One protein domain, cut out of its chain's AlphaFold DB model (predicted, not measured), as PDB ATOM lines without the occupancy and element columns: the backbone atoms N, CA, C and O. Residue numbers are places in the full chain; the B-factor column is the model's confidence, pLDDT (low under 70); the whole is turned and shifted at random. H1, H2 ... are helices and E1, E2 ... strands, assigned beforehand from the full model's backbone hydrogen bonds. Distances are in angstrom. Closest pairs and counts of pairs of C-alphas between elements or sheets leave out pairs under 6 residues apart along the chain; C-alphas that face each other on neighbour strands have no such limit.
ATOM      1  N   ASP A  15      31.551  -7.660  32.550       51.06
ATOM      2  CA  ASP A  15      32.359  -8.115  33.694       51.06
ATOM      3  C   ASP A  15      33.067  -6.960  34.420       51.06
ATOM      4  O   ASP A  15      33.142  -6.930  35.649       51.06
ATOM      5  N   GLN A  16      33.567  -5.972  33.670       58.56
ATOM      6  CA  GLN A  16      34.162  -4.765  34.253       58.56
ATOM      7  C   GLN A  16      33.115  -3.939  35.001       58.56
ATOM      8  O   GLN A  16      33.437  -3.300  36.001       58.56
ATOM      9  N   TYR A  17      31.866  -3.973  34.538       55.84
ATOM     10  CA  TYR A  17      30.761  -3.319  35.212       55.84
ATOM     11  C   TYR A  17      30.304  -4.079  36.461       55.84
ATOM     12  O   TYR A  17      30.076  -3.431  37.472       55.84
ATOM     13  N   LEU A  18      30.223  -5.414  36.456       52.09
ATOM     14  CA  LEU A  18      29.871  -6.202  37.649       52.09
ATOM     15  C   LEU A  18      30.829  -5.938  38.820       52.09
ATOM     16  O   LEU A  18      30.384  -5.753  39.950       52.09
ATOM     17  N   ILE A  19      32.126  -5.800  38.537       55.75
ATOM     18  CA  ILE A  19      33.146  -5.436  39.537       55.75
ATOM     19  C   ILE A  19      32.917  -4.015  40.092       55.75
ATOM     20  O   ILE A  19      33.174  -3.746  41.264       55.75
ATOM     21  N   ILE A  20      32.411  -3.093  39.269       54.84
ATOM     22  CA  ILE A  20      31.997  -1.744  39.692       54.84
ATOM     23  C   ILE A  20      30.649  -1.805  40.451       54.84
ATOM     24  O   ILE A  20      30.421  -1.038  41.389       54.84
ATOM     25  N   GLY A  21      29.787  -2.750  40.071       47.94
ATOM     26  CA  GLY A  21      28.455  -3.022  40.593       47.94
ATOM     27  C   GLY A  21      28.451  -3.613  42.002       47.94
ATOM     28  O   GLY A  21      27.642  -3.214  42.828       47.94
ATOM     29  N   GLU A  22      29.405  -4.472  42.358       48.56
ATOM     30  CA  GLU A  22      29.536  -4.961  43.745       48.56
ATOM     31  C   GLU A  22      29.843  -3.829  44.753       48.56
ATOM     32  O   GLU A  22      29.648  -3.985  45.958       48.56
ATOM     33  N   GLY A  23      30.236  -2.642  44.269       48.06
ATOM     34  CA  GLY A  23      30.375  -1.409  45.047       48.06
ATOM     35  C   GLY A  23      29.123  -0.512  45.119       48.06
ATOM     36  O   GLY A  23      29.231   0.607  45.631       48.06
ATOM     37  N   LEU A  24      27.950  -0.956  44.630       47.28
ATOM     38  CA  LEU A  24      26.686  -0.198  44.437       47.28
ATOM     39  C   LEU A  24      26.027   0.397  45.703       47.28
ATOM     40  O   LEU A  24      24.856   0.760  45.692       47.28
ATOM     41  N   GLY A  25      26.764   0.593  46.792       42.28
ATOM     42  CA  GLY A  25      26.380   1.560  47.821       42.28
ATOM     43  C   GLY A  25      26.740   3.011  47.463       42.28
ATOM     44  O   GLY A  25      26.192   3.935  48.062       42.28
ATOM     45  N   ARG A  26      27.689   3.249  46.539       46.44
ATOM     46  CA  ARG A  26      28.298   4.584  46.355       46.44
ATOM     47  C   ARG A  26      28.844   4.872  44.952       46.44
ATOM     48  O   ARG A  26      30.027   5.170  44.799       46.44
ATOM     49  N   LEU A  27      27.999   4.916  43.929       49.78
ATOM     50  CA  LEU A  27      28.400   5.570  42.678       49.78
ATOM     51  C   LEU A  27      27.492   6.758  42.374       49.78
ATOM     52  O   LEU A  27      26.564   6.641  41.583       49.78
ATOM     53  N   PRO A  28      27.789   7.944  42.941       47.91
ATOM     54  CA  PRO A  28      27.294   9.203  42.412       47.91
ATOM     55  C   PRO A  28      28.153   9.575  41.199       47.91
ATOM     56  O   PRO A  28      28.764  10.638  41.156       47.91
ATOM     57  N   ILE A  29      28.290   8.668  40.234       53.19
ATOM     58  CA  ILE A  29      28.941   9.010  38.977       53.19
ATOM     59  C   ILE A  29      27.807   9.343  38.029       53.19
ATOM     60  O   ILE A  29      27.323   8.504  37.279       53.19
ATOM     61  N   THR A  30      27.354  10.597  38.098       54.22
ATOM     62  CA  THR A  30      26.641  11.192  36.972       54.22
ATOM     63  C   THR A  30      27.560  11.036  35.776       54.22
ATOM     64  O   THR A  30      28.609  11.682  35.695       54.22
ATOM     65  N   ASN A  31      27.196  10.134  34.876       62.19
ATOM     66  CA  ASN A  31      27.956   9.787  33.689       62.19
ATOM     67  C   ASN A  31      27.764  10.897  32.645       62.19
ATOM     68  O   ASN A  31      27.276  10.696  31.538       62.19
ATOM     69  N   ILE A  32      28.138  12.126  33.022       66.19
ATOM     70  CA  ILE A  32      27.914  13.357  32.261       66.19
ATOM     71  C   ILE A  32      28.655  13.357  30.924       66.19
ATOM     72  O   ILE A  32      28.309  14.115  30.027       66.19
ATOM     73  N   HIS A  33      29.677  12.529  30.757       70.50
ATOM     74  CA  HIS A  33      30.420  12.435  29.501       70.50
ATOM     75  C   HIS A  33      29.966  11.266  28.628       70.50
ATOM     76  O   HIS A  33      30.415  11.136  27.489       70.50
ATOM     77  N   LEU A  34      29.073  10.426  29.149       75.44
ATOM     78  CA  LEU A  34      28.656   9.194  28.513       75.44
ATOM     79  C   LEU A  34      27.554   9.512  27.496       75.44
ATOM     80  O   LEU A  34      26.476   9.984  27.849       75.44
ATOM     81  N   LYS A  35      27.879   9.322  26.212       84.06
ATOM     82  CA  LYS A  35      27.008   9.642  25.065       84.06
ATOM     83  C   LYS A  35      26.425   8.407  24.394       84.06
ATOM     84  O   LYS A  35      25.347   8.506  23.821       84.06
ATOM     85  N   THR A  36      27.119   7.280  24.472       79.88
ATOM     86  CA  THR A  36      26.693   6.030  23.848       79.88
ATOM     87  C   THR A  36      26.890   4.891  24.833       79.88
ATOM     88  O   THR A  36      27.955   4.793  25.443       79.88
ATOM     89  N   ILE A  37      25.867   4.054  24.983       82.94
ATOM     90  CA  ILE A  37      25.920   2.796  25.729       82.94
ATOM     91  C   ILE A  37      25.573   1.673  24.766       82.94
ATOM     92  O   ILE A  37      24.596   1.775  24.024       82.94
ATOM     93  N   GLU A  38      26.360   0.606  24.797       84.44
ATOM     94  CA  GLU A  38      26.137  -0.573  23.976       84.44
ATOM     95  C   GLU A  38      26.237  -1.823  24.841       84.44
ATOM     96  O   GLU A  38      27.284  -2.112  25.418       84.44
ATOM     97  N   PHE A  39      25.125  -2.544  24.933       82.25
ATOM     98  CA  PHE A  39      25.047  -3.823  25.609       82.25
ATOM     99  C   PHE A  39      24.852  -4.947  24.604       82.25
ATOM    100  O   PHE A  39      23.982  -4.882  23.730       82.25
ATOM    101  N   TYR A  40      25.631  -6.004  24.784       79.25
ATOM    102  CA  TYR A  40      25.528  -7.229  24.015       79.25
ATOM    103  C   TYR A  40      24.948  -8.332  24.888       79.25
ATOM    104  O   TYR A  40      25.419  -8.540  26.000       79.25
ATOM    105  N   GLN A  41      23.965  -9.050  24.346       77.06
ATOM    106  CA  GLN A  41      23.367 -10.247  24.939       77.06
ATOM    107  C   GLN A  41      22.659 -10.021  26.282       77.06
ATOM    108  O   GLN A  41      22.699 -10.890  27.143       77.06
ATOM    109  N   VAL A  42      21.962  -8.893  26.442       73.25
ATOM    110  CA  VAL A  42      21.177  -8.645  27.664       73.25
ATOM    111  C   VAL A  42      20.041  -9.657  27.766       73.25
ATOM    112  O   VAL A  42      19.248  -9.806  26.828       73.25
ATOM    113  N   SER A  43      19.956 -10.318  28.916       78.06
ATOM    114  CA  SER A  43      18.809 -11.109  29.325       78.06
ATOM    115  C   SER A  43      17.804 -10.211  30.037       78.06
ATOM    116  O   SER A  43      18.040  -9.723  31.139       78.06
ATOM    117  N   PHE A  44      16.634 -10.017  29.432       78.94
ATOM    118  CA  PHE A  44      15.528  -9.320  30.096       78.94
ATOM    119  C   PHE A  44      14.829 -10.179  31.162       78.94
ATOM    120  O   PHE A  44      13.968  -9.675  31.879       78.94
ATOM    121  N   GLU A  45      15.198 -11.457  31.273       81.88
ATOM    122  CA  GLU A  45      14.726 -12.354  32.330       81.88
ATOM    123  C   GLU A  45      15.508 -12.149  33.638       81.88
ATOM    124  O   GLU A  45      14.973 -12.409  34.717       81.88
ATOM    125  N   ASP A  46      16.746 -11.640  33.570       77.50
ATOM    126  CA  ASP A  46      17.528 -11.300  34.757       77.50
ATOM    127  C   ASP A  46      17.228  -9.866  35.208       77.50
ATOM    128  O   ASP A  46      17.669  -8.871  34.627       77.50
ATOM    129  N   VAL A  47      16.484  -9.762  36.308       78.94
ATOM    130  CA  VAL A  47      16.110  -8.485  36.924       78.94
ATOM    131  C   VAL A  47      17.338  -7.630  37.257       78.94
ATOM    132  O   VAL A  47      17.256  -6.405  37.181       78.94
ATOM    133  N   ASN A  48      18.486  -8.230  37.584       78.88
ATOM    134  CA  ASN A  48      19.700  -7.476  37.893       78.88
ATOM    135  C   ASN A  48      20.258  -6.783  36.649       78.88
ATOM    136  O   ASN A  48      20.604  -5.604  36.718       78.88
ATOM    137  N   GLU A  49      20.284  -7.466  35.502       77.56
ATOM    138  CA  GLU A  49      20.732  -6.872  34.236       77.56
ATOM    139  C   GLU A  49      19.828  -5.713  33.814       77.56
ATOM    140  O   GLU A  49      20.303  -4.651  33.397       77.56
ATOM    141  N   VAL A  50      18.518  -5.875  34.011       81.94
ATOM    142  CA  VAL A  50      17.530  -4.825  33.738       81.94
ATOM    143  C   VAL A  50      17.711  -3.629  34.674       81.94
ATOM    144  O   VAL A  50      17.703  -2.482  34.220       81.94
ATOM    145  N   LEU A  51      17.904  -3.860  35.974       81.00
ATOM    146  CA  LEU A  51      18.130  -2.788  36.948       81.00
ATOM    147  C   LEU A  51      19.412  -2.010  36.648       81.00
ATOM    148  O   LEU A  51      19.423  -0.782  36.745       81.00
ATOM    149  N   VAL A  52      20.468  -2.702  36.228       75.94
ATOM    150  CA  VAL A  52      21.732  -2.099  35.800       75.94
ATOM    151  C   VAL A  52      21.539  -1.203  34.578       75.94
ATOM    152  O   VAL A  52      21.973  -0.046  34.581       75.94
ATOM    153  N   LEU A  53      20.840  -1.701  33.554       81.88
ATOM    154  CA  LEU A  53      20.510  -0.932  32.357       81.88
ATOM    155  C   LEU A  53      19.735   0.343  32.721       81.88
ATOM    156  O   LEU A  53      20.108   1.444  32.308       81.88
ATOM    157  N   LEU A  54      18.684   0.207  33.536       83.81
ATOM    158  CA  LEU A  54      17.865   1.328  34.000       83.81
ATOM    159  C   LEU A  54      18.691   2.340  34.795       83.81
ATOM    160  O   LEU A  54      18.546   3.549  34.598       83.81
ATOM    161  N   HIS A  55      19.588   1.875  35.663       80.94
ATOM    162  CA  HIS A  55      20.457   2.747  36.443       80.94
ATOM    163  C   HIS A  55      21.375   3.574  35.535       80.94
ATOM    164  O   HIS A  55      21.498   4.785  35.703       80.94
ATOM    165  N   LEU A  56      21.974   2.953  34.522       77.12
ATOM    166  CA  LEU A  56      22.868   3.641  33.597       77.12
ATOM    167  C   LEU A  56      22.147   4.668  32.726       77.12
ATOM    168  O   LEU A  56      22.660   5.772  32.545       77.12
ATOM    169  N   VAL A  57      20.953   4.341  32.232       82.81
ATOM    170  CA  VAL A  57      20.136   5.279  31.450       82.81
ATOM    171  C   VAL A  57      19.705   6.468  32.311       82.81
ATOM    172  O   VAL A  57      19.820   7.614  31.883       82.81
ATOM    173  N   THR A  58      19.270   6.217  33.546       82.56
ATOM    174  CA  THR A  58      18.795   7.276  34.454       82.56
ATOM    175  C   THR A  58      19.913   8.191  34.961       82.56
ATOM    176  O   THR A  58      19.664   9.370  35.198       82.56
ATOM    177  N   HIS A  59      21.149   7.695  35.073       79.81
ATOM    178  CA  HIS A  59      22.290   8.460  35.600       79.81
ATOM    179  C   HIS A  59      23.231   9.017  34.514       79.81
ATOM    180  O   HIS A  59      24.282   9.583  34.834       79.81
ATOM    181  N   SER A  60      22.860   8.908  33.234       81.12
ATOM    182  CA  SER A  60      23.636   9.418  32.094       81.12
ATOM    183  C   SER A  60      22.865  10.529  31.364       81.12
ATOM    184  O   SER A  60      22.303  10.296  30.297       81.12
ATOM    185  N   PRO A  61      22.839  11.769  31.894       80.62
ATOM    186  CA  PRO A  61      22.000  12.849  31.356       80.62
ATOM    187  C   PRO A  61      22.383  13.293  29.936       80.62
ATOM    188  O   PRO A  61      21.595  13.948  29.263       80.62
ATOM    189  N   ASN A  62      23.591  12.952  29.477       84.38
ATOM    190  CA  ASN A  62      24.092  13.284  28.142       84.38
ATOM    191  C   ASN A  62      24.099  12.082  27.187       84.38
ATOM    192  O   ASN A  62      24.713  12.159  26.116       84.38
ATOM    193  N   LEU A  63      23.421  10.991  27.561       86.19
ATOM    194  CA  LEU A  63      23.252   9.819  26.716       86.19
ATOM    195  C   LEU A  63      22.461  10.203  25.462       86.19
ATOM    196  O   LEU A  63      21.374  10.769  25.537       86.19
ATOM    197  N   LYS A  64      23.031   9.910  24.298       88.94
ATOM    198  CA  LYS A  64      22.452  10.182  22.979       88.94
ATOM    199  C   LYS A  64      22.014   8.914  22.268       88.94
ATOM    200  O   LYS A  64      21.094   8.963  21.462       88.94
ATOM    201  N   GLU A  65      22.691   7.805  22.537       87.31
ATOM    202  CA  GLU A  65      22.462   6.544  21.852       87.31
ATOM    203  C   GLU A  65      22.552   5.383  22.845       87.31
ATOM    204  O   GLU A  65      23.523   5.253  23.591       87.31
ATOM    205  N   LEU A  66      21.524   4.540  22.849       86.50
ATOM    206  CA  LEU A  66      21.484   3.293  23.598       86.50
ATOM    207  C   LEU A  66      21.279   2.156  22.603       86.50
ATOM    208  O   LEU A  66      20.269   2.124  21.902       86.50
ATOM    209  N   LYS A  67      22.226   1.222  22.562       87.25
ATOM    210  CA  LYS A  67      22.129  -0.016  21.792       87.25
ATOM    211  C   LYS A  67      22.033  -1.182  22.749       87.25
ATOM    212  O   LYS A  67      22.892  -1.357  23.608       87.25
ATOM    213  N   VAL A  68      20.991  -1.979  22.582       83.38
ATOM    214  CA  VAL A  68      20.806  -3.216  23.330       83.38
ATOM    215  C   VAL A  68      20.613  -4.324  22.315       83.38
ATOM    216  O   VAL A  68      19.690  -4.274  21.506       83.38
ATOM    217  N   SER A  69      21.510  -5.301  22.343       83.31
ATOM    218  CA  SER A  69      21.364  -6.549  21.602       83.31
ATOM    219  C   SER A  69      20.959  -7.634  22.585       83.31
ATOM    220  O   SER A  69      21.608  -7.796  23.616       83.31
ATOM    221  N   THR A  70      19.908  -8.382  22.280       71.56
ATOM    222  CA  THR A  70      19.501  -9.545  23.074       71.56
ATOM    223  C   THR A  70      20.040 -10.824  22.458       71.56
ATOM    224  O   THR A  70      20.371 -10.875  21.270       71.56
ATOM    225  N   LEU A  71      20.093 -11.890  23.252       70.06
ATOM    226  CA  LEU A  71      20.142 -13.229  22.677       70.06
ATOM    227  C   LEU A  71      18.814 -13.487  21.956       70.06
ATOM    228  O   LEU A  71      17.737 -13.280  22.515       70.06
TER     229      LEU A  71
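AT A GLANCE: This is residues 15 to 71 of the 101 residues of the protein "(rape) hypothetical protein" of Brassica napus (UniProt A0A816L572). Two parallel strands, E1 and E2, lie side by side as a small sheet, and H2 runs back over one face of it, shifted toward E1. A second, short helix, H1, lies off beyond the E1 side of this unit, joined to it by a long loop, residues 22 to 35. The printed part has 57 residues, in the order H1, E1, H2, E2, and its class is mixed, helices and strands. It is compact, with a radius of gyration of the C-alphas of 11.4 A and spans of 29 by 26 by 17 A.

IN THESE COORDINATES: E1 is residues 36 to 42, 16.1 A long from first to last C-alpha, and begins with C-alpha 36 at (26.693, 6.030, 23.848). E2 is residues 65 to 70, 16.4 A long, and ends with C-alpha 70 at (19.501, -9.545, 23.074). H2 is residues 47 to 58, 16.2 A long. H1 is residues 15 to 21, 9.4 A long, and begins with C-alpha 15 at (32.359, -8.115, 33.694).

HOW THE PARTS SIT: E1 and E2 are parallel neighbours, with 8 degrees between their directions. N 39 and O 67 are 2.9 A apart and N 67 and O 37 are 2.8 A apart, both within hydrogen-bond range. E1, H2 and E2 form a strand-helix-strand unit, two parallel neighbour strands with a helix between them along the chain, and its crossover is right-handed. The closest C-alphas of E1 and H2 are those of Val 42 and Glu 49, 6.8 A apart. H1 is only just apart from H2, at 8.3 A, and it is apart from E2. In H1 and H2 every O i to N i+4 pair is within hydrogen-bond range.

THE WHOLE: The two C-alphas farthest apart, those of Arg 26 and Leu 71, are 30.7 A apart. The printed part has no cut. The link from H1 to E1 is long, with 14 residues; that from E1 to H2 is tight, with 4. The mean pLDDT of the printed part is 71.6, and residues 15 to 32 are under 70.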